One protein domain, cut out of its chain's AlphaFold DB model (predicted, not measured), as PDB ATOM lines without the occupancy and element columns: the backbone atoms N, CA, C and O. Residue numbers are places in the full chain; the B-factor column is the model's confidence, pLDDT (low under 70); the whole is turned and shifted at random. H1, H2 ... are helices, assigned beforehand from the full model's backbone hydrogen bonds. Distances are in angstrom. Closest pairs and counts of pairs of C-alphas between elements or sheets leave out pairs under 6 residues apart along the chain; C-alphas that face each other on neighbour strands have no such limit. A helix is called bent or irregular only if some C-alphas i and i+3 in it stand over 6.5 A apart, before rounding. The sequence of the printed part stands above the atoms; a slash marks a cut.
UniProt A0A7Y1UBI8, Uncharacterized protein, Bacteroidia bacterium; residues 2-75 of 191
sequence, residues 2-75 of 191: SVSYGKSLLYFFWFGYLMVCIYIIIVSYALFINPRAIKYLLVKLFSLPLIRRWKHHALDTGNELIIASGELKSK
ATOM      1  N   SER A   2      33.523   7.139  34.532       50.34
ATOM      2  CA  SER A   2      34.380   7.872  35.498       50.34
ATOM      3  C   SER A   2      35.636   8.531  34.893       50.34
ATOM      4  O   SER A   2      35.967   9.663  35.236       50.34
ATOM      5  N   VAL A   3      36.300   7.869  33.938       52.91
ATOM      6  CA  VAL A   3      37.537   8.366  33.299       52.91
ATOM      7  C   VAL A   3      37.304   9.617  32.432       52.91
ATOM      8  O   VAL A   3      38.177  10.478  32.353       52.91
ATOM      9  N   SER A   4      36.124   9.759  31.814       59.03
ATOM     10  CA  SER A   4      35.801  10.928  30.979       59.03
ATOM     11  C   SER A   4      35.563  12.180  31.827       59.03
ATOM     12  O   SER A   4      36.108  13.236  31.521       59.03
ATOM     13  N   TYR A   5      34.826  12.050  32.936       64.31
ATOM     14  CA  TYR A   5      34.566  13.162  33.860       64.31
ATOM     15  C   TYR A   5      35.844  13.666  34.537       64.31
ATOM     16  O   TYR A   5      36.043  14.876  34.637       64.31
ATOM     17  N   GLY A   6      36.745  12.761  34.935       71.12
ATOM     18  CA  GLY A   6      38.046  13.138  35.494       71.12
ATOM     19  C   GLY A   6      38.889  13.960  34.515       71.12
ATOM     20  O   GLY A   6      39.430  14.999  34.891       71.12
ATOM     21  N   LYS A   7      38.939  13.558  33.237       77.38
ATOM     22  CA  LYS A   7      39.643  14.322  32.193       77.38
ATOM     23  C   LYS A   7      39.012  15.697  31.967       77.38
ATOM     24  O   LYS A   7      39.740  16.683  31.925       77.38
ATOM     25  N   SER A   8      37.684  15.791  31.888       79.12
ATOM     26  CA  SER A   8      36.987  17.077  31.740       79.12
ATOM     27  C   SER A   8      37.277  18.036  32.899       79.12
ATOM     28  O   SER A   8      37.604  19.195  32.654       79.12
ATOM     29  N   LEU A   9      37.229  17.565  34.149       80.69
ATOM     30  CA  LEU A   9      37.537  18.387  35.328       80.69
ATOM     31  C   LEU A   9      38.988  18.889  35.329       80.69
ATOM     32  O   LEU A   9      39.233  20.037  35.693       80.69
ATOM     33  N   LEU A  10      39.938  18.066  34.873       85.38
ATOM     34  CA  LEU A  10      41.336  18.475  34.713       85.38
ATOM     35  C   LEU A  10      41.503  19.571  33.651       85.38
ATOM     36  O   LEU A  10      42.243  20.526  33.886       85.38
ATOM     37  N   TYR A  11      40.801  19.480  32.514       86.50
ATOM     38  CA  TYR A  11      40.808  20.548  31.506       86.50
ATOM     39  C   TYR A  11      40.246  21.857  32.061       86.50
ATOM     40  O   TYR A  11      40.875  22.902  31.896       86.50
ATOM     41  N   PHE A  12      39.108  21.811  32.764       85.38
ATOM     42  CA  PHE A  12      38.531  22.999  33.404       85.38
ATOM     43  C   PHE A  12      39.466  23.604  34.451       85.38
ATOM     44  O   PHE A  12      39.607  24.826  34.504       85.38
ATOM     45  N   PHE A  13      40.134  22.766  35.248       88.44
ATOM     46  CA  PHE A  13      41.127  23.222  36.212       88.44
ATOM     47  C   PHE A  13      42.284  23.958  35.531       88.44
ATOM     48  O   PHE A  13      42.562  25.095  35.897       88.44
ATOM     49  N   TRP A  14      42.935  23.353  34.529       91.94
ATOM     50  CA  TRP A  14      44.081  23.977  33.856       91.94
ATOM     51  C   TRP A  14      43.698  25.245  33.099       91.94
ATOM     52  O   TRP A  14      44.422  26.237  33.165       91.94
ATOM     53  N   PHE A  15      42.546  25.238  32.430       91.19
ATOM     54  CA  PHE A  15      42.005  26.423  31.775       91.19
ATOM     55  C   PHE A  15      41.767  27.554  32.786       91.19
ATOM     56  O   PHE A  15      42.235  28.674  32.586       91.19
ATOM     57  N   GLY A  16      41.124  27.251  33.916       90.81
ATOM     58  CA  GLY A  16      40.887  28.223  34.980       90.81
ATOM     59  C   GLY A  16      42.142  28.741  35.643       90.81
ATOM     60  O   GLY A  16      42.295  29.946  35.835       90.81
ATOM     61  N   TYR A  17      43.064  27.838  35.951       93.19
ATOM     62  CA  TYR A  17      44.358  28.178  36.513       93.19
ATOM     63  C   TYR A  17      45.115  29.135  35.587       93.19
ATOM     64  O   TYR A  17      45.571  30.183  36.039       93.19
ATOM     65  N   LEU A  18      45.159  28.847  34.282       94.62
ATOM     66  CA  LEU A  18      45.798  29.716  33.295       94.62
ATOM     67  C   LEU A  18      45.127  31.094  33.226       94.62
ATOM     68  O   LEU A  18      45.828  32.105  33.221       94.62
ATOM     69  N   MET A  19      43.791  31.161  33.225       92.38
ATOM     70  CA  MET A  19      43.062  32.435  33.255       92.38
ATOM     71  C   MET A  19      43.410  33.265  34.496       92.38
ATOM     72  O   MET A  19      43.687  34.459  34.377       92.38
ATOM     73  N   VAL A  20      43.433  32.640  35.678       91.69
ATOM     74  CA  VAL A  20      43.796  33.304  36.939       91.69
ATOM     75  C   VAL A  20      45.252  33.772  36.906       91.69
ATOM     76  O   VAL A  20      45.532  34.910  37.276       91.69
ATOM     77  N   CYS A  21      46.177  32.947  36.411       94.62
ATOM     78  CA  CYS A  21      47.581  33.322  36.252       94.62
ATOM     79  C   CYS A  21      47.748  34.520  35.311       94.62
ATOM     80  O   CYS A  21      48.414  35.486  35.680       94.62
ATOM     81  N   ILE A  22      47.114  34.497  34.136       93.56
ATOM     82  CA  ILE A  22      47.139  35.615  33.181       93.56
ATOM     83  C   ILE A  22      46.584  36.881  33.837       93.56
ATOM     84  O   ILE A  22      47.210  37.937  33.757       93.56
ATOM     85  N   TYR A  23      45.452  36.779  34.536       90.44
ATOM     86  CA  TYR A  23      44.858  37.904  35.255       90.44
ATOM     87  C   TYR A  23      45.818  38.493  36.300       90.44
ATOM     88  O   TYR A  23      46.058  39.702  36.303       90.44
ATOM     89  N   ILE A  24      46.427  37.654  37.145       91.69
ATOM     90  CA  ILE A  24      47.388  38.090  38.168       91.69
ATOM     91  C   ILE A  24      48.621  38.733  37.527       91.69
ATOM     92  O   ILE A  24      49.086  39.759  38.025       91.69
ATOM     93  N   ILE A  25      49.138  38.181  36.425       92.50
ATOM     94  CA  ILE A  25      50.285  38.744  35.697       92.50
ATOM     95  C   ILE A  25      49.939  40.126  35.145       92.50
ATOM     96  O   ILE A  25      50.707  41.064  35.349       92.50
ATOM     97  N   ILE A  26      48.779  40.277  34.500       87.44
ATOM     98  CA  ILE A  26      48.324  41.560  33.948       87.44
ATOM     99  C   ILE A  26      48.197  42.602  35.065       87.44
ATOM    100  O   ILE A  26      48.746  43.698  34.944       87.44
ATOM    101  N   VAL A  27      47.524  42.262  36.169       88.19
ATOM    102  CA  VAL A  27      47.331  43.173  37.309       88.19
ATOM    103  C   VAL A  27      48.661  43.520  37.983       88.19
ATOM    104  O   VAL A  27      48.918  44.685  38.282       88.19
ATOM    105  N   SER A  28      49.543  42.542  38.182       90.12
ATOM    106  CA  SER A  28      50.857  42.776  38.794       90.12
ATOM    107  C   SER A  28      51.738  43.647  37.897       90.12
ATOM    108  O   SER A  28      52.340  44.612  38.365       90.12
ATOM    109  N   TYR A  29      51.764  43.385  36.589       88.88
ATOM    110  CA  TYR A  29      52.468  44.227  35.622       88.88
ATOM    111  C   TYR A  29      51.934  45.668  35.637       88.88
ATOM    112  O   TYR A  29      52.718  46.624  35.657       88.88
ATOM    113  N   ALA A  30      50.608  45.826  35.693       85.62
ATOM    114  CA  ALA A  30      49.944  47.121  35.773       85.62
ATOM    115  C   ALA A  30      50.352  47.916  37.014       85.62
ATOM    116  O   ALA A  30      50.673  49.100  36.912       85.62
ATOM    117  N   LEU A  31      50.368  47.272  38.179       88.25
ATOM    118  CA  LEU A  31      50.634  47.939  39.449       88.25
ATOM    119  C   LEU A  31      52.124  48.189  39.693       88.25
ATOM    120  O   LEU A  31      52.473  49.235  40.238       88.25
ATOM    121  N   PHE A  32      53.022  47.288  39.287       88.94
ATOM    122  CA  PHE A  32      54.438  47.373  39.672       88.94
ATOM    123  C   PHE A  32      55.381  47.823  38.561       88.94
ATOM    124  O   PHE A  32      56.403  48.439  38.859       88.94
ATOM    125  N   ILE A  33      55.060  47.592  37.290       87.31
ATOM    126  CA  ILE A  33      55.994  47.891  36.197       87.31
ATOM    127  C   ILE A  33      55.589  49.202  35.536       87.31
ATOM    128  O   ILE A  33      56.205  50.235  35.810       87.31
ATOM    129  N   ASN A  34      54.512  49.207  34.748       87.50
ATOM    130  CA  ASN A  34      54.129  50.376  33.959       87.50
ATOM    131  C   ASN A  34      52.613  50.656  34.007       87.50
ATOM    132  O   ASN A  34      51.884  50.295  33.077       87.50
ATOM    133  N   PRO A  35      52.126  51.371  35.042       88.69
ATOM    134  CA  PRO A  35      50.706  51.716  35.150       88.69
ATOM    135  C   PRO A  35      50.237  52.627  34.008       88.69
ATOM    136  O   PRO A  35      49.071  52.587  33.620       88.69
ATOM    137  N   ARG A  36      51.143  53.423  33.413       88.44
ATOM    138  CA  ARG A  36      50.818  54.319  32.292       88.44
ATOM    139  C   ARG A  36      50.535  53.535  31.012       88.44
ATOM    140  O   ARG A  36      49.582  53.867  30.313       88.44
ATOM    141  N   ALA A  37      51.318  52.491  30.728       86.81
ATOM    142  CA  ALA A  37      51.084  51.611  29.581       86.81
ATOM    143  C   ALA A  37      49.732  50.894  29.689       86.81
ATOM    144  O   ALA A  37      48.992  50.829  28.709       86.81
ATOM    145  N   ILE A  38      49.368  50.430  30.888       87.00
ATOM    146  CA  ILE A  38      48.074  49.778  31.110       87.00
ATOM    147  C   ILE A  38      46.916  50.769  31.034       87.00
ATOM    148  O   ILE A  38      45.929  50.471  30.365       87.00
ATOM    149  N   LYS A  39      47.043  51.975  31.601       89.19
ATOM    150  CA  LYS A  39      46.065  53.050  31.374       89.19
ATOM    151  C   LYS A  39      45.881  53.321  29.880       89.19
ATOM    152  O   LYS A  39      44.749  53.415  29.414       89.19
ATOM    153  N   TYR A  40      46.973  53.451  29.126       89.19
ATOM    154  CA  TYR A  40      46.902  53.689  27.685       89.19
ATOM    155  C   TYR A  40      46.174  52.551  26.961       89.19
ATOM    156  O   TYR A  40      45.266  52.820  26.177       89.19
ATOM    157  N   LEU A  41      46.516  51.294  27.255       89.00
ATOM    158  CA  LEU A  41      45.871  50.124  26.660       89.00
ATOM    159  C   LEU A  41      44.379  50.054  27.013       89.00
ATOM    160  O   LEU A  41      43.558  49.831  26.125       89.00
ATOM    161  N   LEU A  42      44.021  50.326  28.270       88.88
ATOM    162  CA  LEU A  42      42.638  50.383  28.739       88.88
ATOM    163  C   LEU A  42      41.844  51.459  27.983       88.88
ATOM    164  O   LEU A  42      40.802  51.174  27.399       88.88
ATOM    165  N   VAL A  43      42.361  52.686  27.915       90.62
ATOM    166  CA  VAL A  43      41.700  53.800  27.215       90.62
ATOM    167  C   VAL A  43      41.614  53.545  25.709       90.62
ATOM    168  O   VAL A  43      40.611  53.897  25.088       90.62
ATOM    169  N   LYS A  44      42.640  52.925  25.114       90.81
ATOM    170  CA  LYS A  44      42.658  52.555  23.695       90.81
ATOM    171  C   LYS A  44      41.611  51.489  23.393       90.81
ATOM    172  O   LYS A  44      40.859  51.656  22.436       90.81
ATOM    173  N   LEU A  45      41.495  50.453  24.221       90.94
ATOM    174  CA  LEU A  45      40.449  49.440  24.085       90.94
ATOM    175  C   LEU A  45      39.061  50.094  24.152       90.94
ATOM    176  O   LEU A  45      38.258  49.948  23.236       90.94
ATOM    177  N   PHE A  46      38.828  50.937  25.157       90.56
ATOM    178  CA  PHE A  46      37.573  51.675  25.328       90.56
ATOM    179  C   PHE A  46      37.374  52.850  24.355       90.56
ATOM    180  O   PHE A  46      36.386  53.574  24.455       90.56
ATOM    181  N   SER A  47      38.272  53.046  23.386       88.75
ATOM    182  CA  SER A  47      38.073  53.994  22.283       88.75
ATOM    183  C   SER A  47      37.384  53.371  21.065       88.75
ATOM    184  O   SER A  47      36.960  54.109  20.174       88.75
ATOM    185  N   LEU A  48      37.221  52.041  21.049       92.06
ATOM    186  CA  LEU A  48      36.511  51.319  19.995       92.06
ATOM    187  C   LEU A  48      35.045  51.779  19.895       92.06
ATOM    188  O   LEU A  48      34.409  52.031  20.924       92.06
ATOM    189  N   PRO A  49      34.478  51.850  18.675       87.88
ATOM    190  CA  PRO A  49      33.165  52.452  18.428       87.88
ATOM    191  C   PRO A  49      32.043  51.805  19.251       87.88
ATOM    192  O   PRO A  49      31.147  52.504  19.713       87.88
ATOM    193  N   LEU A  50      32.137  50.498  19.514       90.75
ATOM    194  CA  LEU A  50      31.131  49.738  20.256       90.75
ATOM    195  C   LEU A  50      31.081  50.077  21.759       90.75
ATOM    196  O   LEU A  50      30.034  49.969  22.391       90.75
ATOM    197  N   ILE A  51      32.216  50.475  22.343       91.31
ATOM    198  CA  ILE A  51      32.387  50.623  23.800       91.31
ATOM    199  C   ILE A  51      32.808  52.038  24.226       91.31
ATOM    200  O   ILE A  51      33.013  52.304  25.412       91.31
ATOM    201  N   ARG A  52      32.842  52.980  23.273       89.31
ATOM    202  CA  ARG A  52      33.255  54.380  23.465       89.31
ATOM    203  C   ARG A  52      32.470  55.118  24.550       89.31
ATOM    204  O   ARG A  52      33.025  56.002  25.198       89.31
ATOM    205  N   ARG A  53      31.210  54.738  24.789       89.62
ATOM    206  CA  ARG A  53      30.367  55.324  25.848       89.62
ATOM    207  C   ARG A  53      30.959  55.187  27.256       89.62
ATOM    208  O   ARG A  53      30.672  56.013  28.110       89.62
ATOM    209  N   TRP A  54      31.815  54.191  27.493       90.06
ATOM    210  CA  TRP A  54      32.451  53.955  28.795       90.06
ATOM    211  C   TRP A  54      33.890  54.475  28.879       90.06
ATOM    212  O   TRP A  54      34.573  54.253  29.877       90.06
ATOM    213  N   LYS A  55      34.361  55.200  27.857       89.31
ATOM    214  CA  LYS A  55      35.723  55.745  27.810       89.31
ATOM    215  C   LYS A  55      36.045  56.648  29.004       89.31
ATOM    216  O   LYS A  55      37.179  56.630  29.468       89.31
ATOM    217  N   HIS A  56      35.069  57.416  29.497       89.19
ATOM    218  CA  HIS A  56      35.266  58.271  30.672       89.19
ATOM    219  C   HIS A  56      35.612  57.439  31.914       89.19
ATOM    220  O   HIS A  56      36.644  57.672  32.531       89.19
ATOM    221  N   HIS A  57      34.836  56.393  32.210       89.62
ATOM    222  CA  HIS A  57      35.136  55.482  33.318       89.62
ATOM    223  C   HIS A  57      36.496  54.798  33.152       89.62
ATOM    224  O   HIS A  57      37.257  54.702  34.106       89.62
ATOM    225  N   ALA A  58      36.845  54.381  31.931       89.25
ATOM    226  CA  ALA A  58      38.157  53.801  31.647       89.25
ATOM    227  C   ALA A  58      39.315  54.785  31.915       89.25
ATOM    228  O   ALA A  58      40.382  54.374  32.376       89.25
ATOM    229  N   LEU A  59      39.119  56.082  31.645       91.25
ATOM    230  CA  LEU A  59      40.085  57.131  31.979       91.25
ATOM    231  C   LEU A  59      40.230  57.303  33.494       91.25
ATOM    232  O   LEU A  59      41.365  57.358  33.974       91.25
ATOM    233  N   ASP A  60      39.114  57.341  34.226       92.25
ATOM    234  CA  ASP A  60      39.093  57.482  35.686       92.25
ATOM    235  C   ASP A  60      39.779  56.292  36.362       92.25
ATOM    236  O   ASP A  60      40.748  56.475  37.098       92.25
ATOM    237  N   THR A  61      39.385  55.063  36.012       90.44
ATOM    238  CA  THR A  61      40.021  53.832  36.506       90.44
ATOM    239  C   THR A  61      41.512  53.797  36.173       90.44
ATOM    240  O   THR A  61      42.333  53.386  36.989       90.44
ATOM    241  N   GLY A  62      41.903  54.259  34.982       90.69
ATOM    242  CA  GLY A  62      43.309  54.355  34.604       90.69
ATOM    243  C   GLY A  62      44.099  55.377  35.432       90.69
ATOM    244  O   GLY A  62      45.281  55.158  35.698       90.69
ATOM    245  N   ASN A  63      43.482  56.486  35.847       92.81
ATOM    246  CA  ASN A  63      44.094  57.453  36.763       92.81
ATOM    247  C   ASN A  63      44.233  56.873  38.173       92.81
ATOM    248  O   ASN A  63      45.318  56.943  38.751       92.81
ATOM    249  N   GLU A  64      43.172  56.253  38.692       91.00
ATOM    250  CA  GLU A  64      43.181  55.567  39.988       91.00
ATOM    251  C   GLU A  64      44.255  54.478  40.037       91.00
ATOM    252  O   GLU A  64      44.988  54.378  41.018       91.00
ATOM    253  N   LEU A  65      44.433  53.725  38.947       90.94
ATOM    254  CA  LEU A  65      45.491  52.725  38.815       90.94
ATOM    255  C   LEU A  65      46.895  53.333  38.973       90.94
ATOM    256  O   LEU A  65      47.751  52.735  39.623       90.94
ATOM    257  N   ILE A  66      47.152  54.510  38.388       91.75
ATOM    258  CA  ILE A  66      48.447  55.201  38.516       91.75
ATOM    259  C   ILE A  66      48.677  55.648  39.962       91.75
ATOM    260  O   ILE A  66      49.779  55.461  40.481       91.75
ATOM    261  N   ILE A  67      47.650  56.202  40.610       92.25
ATOM    262  CA  ILE A  67      47.718  56.636  42.013       92.25
ATOM    263  C   ILE A  67      47.994  55.427  42.916       92.25
ATOM    264  O   ILE A  67      48.977  55.421  43.658       92.25
ATOM    265  N   ALA A  68      47.203  54.360  42.777       90.25
ATOM    266  CA  ALA A  68      47.358  53.121  43.536       90.25
ATOM    267  C   ALA A  68      48.734  52.475  43.316       90.25
ATOM    268  O   ALA A  68      49.358  51.999  44.263       90.25
ATOM    269  N   SER A  69      49.248  52.493  42.082       91.69
ATOM    270  CA  SER A  69      50.597  52.019  41.763       91.69
ATOM    271  C   SER A  69      51.673  52.802  42.523       91.69
ATOM    272  O   SER A  69      52.563  52.194  43.118       91.69
ATOM    273  N   GLY A  70      51.583  54.136  42.553       90.56
ATOM    274  CA  GLY A  70      52.512  54.981  43.310       90.56
ATOM    275  C   GLY A  70      52.481  54.682  44.810       90.56
ATOM    276  O   GLY A  70      53.528  54.480  45.432       90.56
ATOM    277  N   GLU A  71      51.282  54.563  45.381       90.88
ATOM    278  CA  GLU A  71      51.108  54.226  46.794       90.88
ATOM    279  C   GLU A  71      51.652  52.838  47.138       90.88
ATOM    280  O   GLU A  71      52.353  52.697  48.142       90.88
ATOM    281  N   LEU A  72      51.371  51.821  46.319       89.94
ATOM    282  CA  LEU A  72      51.816  50.446  46.560       89.94
ATOM    283  C   LEU A  72      53.334  50.310  46.436       89.94
ATOM    284  O   LEU A  72      53.957  49.688  47.296       89.94
ATOM    285  N   LYS A  73      53.951  50.936  45.428       88.25
ATOM    286  CA  LYS A  73      55.412  50.911  45.241       88.25
ATOM    287  C   LYS A  73      56.174  51.540  46.408       88.25
ATOM    288  O   LYS A  73      57.298  51.135  46.678       88.25
ATOM    289  N   SER A  74      55.568  52.498  47.112       90.62
ATOM    290  CA  SER A  74      56.178  53.139  48.286       90.62
ATOM    291  C   SER A  74      56.054  52.329  49.588       90.62
ATOM    292  O   SER A  74      56.613  52.717  50.617       90.62
ATOM    293  N   LYS A  75      55.328  51.200  49.591       93.31
ATOM    294  CA  LYS A  75      55.137  50.390  50.803       93.31
ATOM    295  C   LYS A  75      56.397  49.599  51.161       93.31
ATOM    296  O   LYS A  75      57.022  48.957  50.324       93.31
TER     297      LYS A  75
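Overview. This is residues 2 to 75 of the 191 residues of an uncharacterized protein of Bacteroidia bacterium (UniProt A0A7Y1UBI8). Picture a lopsided T: the long straight helix H1 is the stem, and a helical hairpin, H2 folded back side by side with the longer H3, is the bar. The foot of the stem, residues 29 to 32, packs on the bar off its middle, toward the last part of H3, while residues 2 to 25 of H1 stick out on their own and make much of the length. The printed part has 74 residues with three named helices, in the order H1, H2, H3, and no named strand; the class is all helix. The whole is flat, spanning 50 by 39 by 14 A, and only just extended, close to loose, with a radius of gyration of the C-alphas of 17.3 A.

Arrangement. Start from the longest helix, H1, residues 2 to 32, and look at its last residues. With residues 30 to 32 alone it touches H3, residues 52 to 73; the closest C-alphas are those of Leu 31 and Ser 69, 4.7 A apart. H3 meets this touch with residues 65 to 73 alone, and the two lines are about perpendicular, at 75 degrees. H1 and H2, residues 35 to 45, only just touch, and only at the corner by their tight link, with 3 pairs of C-alphas within 8 A. Here H1 uses residues 29 to 30 alone; the closest C-alphas are those of Ala 30 and Ile 38, at 5.7 A, and the helices run opposite ways at a steep tilt of 63 degrees. Now move to H2 and H3, which form a helical hairpin: they touch, run opposite ways at a shallow tilt of 11 degrees, and come closest at the C-alphas of Lys 39 and Gly 62, 4.4 A apart. In H1 and H2 every O i to N i+4 pair is within hydrogen-bond range; in H3 it is 16 of 18.

Along the chain. Find C-alpha 2 at (34.380, 7.872, 35.498); from there H1 runs 44.5 A to C-alpha 32 at (54.438, 47.373, 39.672). H2 begins at C-alpha 35 and is 15.3 A long from first to last C-alpha. H3 is 31.3 A long and ends at C-alpha 73, at (55.412, 50.911, 45.241). Look at C-alphas 53 and 56, which are 7.5 A apart: H3 is irregular there, and its line is a rough one.

Size, cuts and confidence. The C-alphas of Ser 2 and Ser 74 are the two farthest apart, at 51.8 A. Without the free residues 2 to 25 the body has 50 residues and spans 39 by 16 by 12 A. The printed part has no cut; the link from H2 to H3, 6 residues, is short. The mean pLDDT of the printed part is 87.5, and it is under 70 at residues 2 to 5.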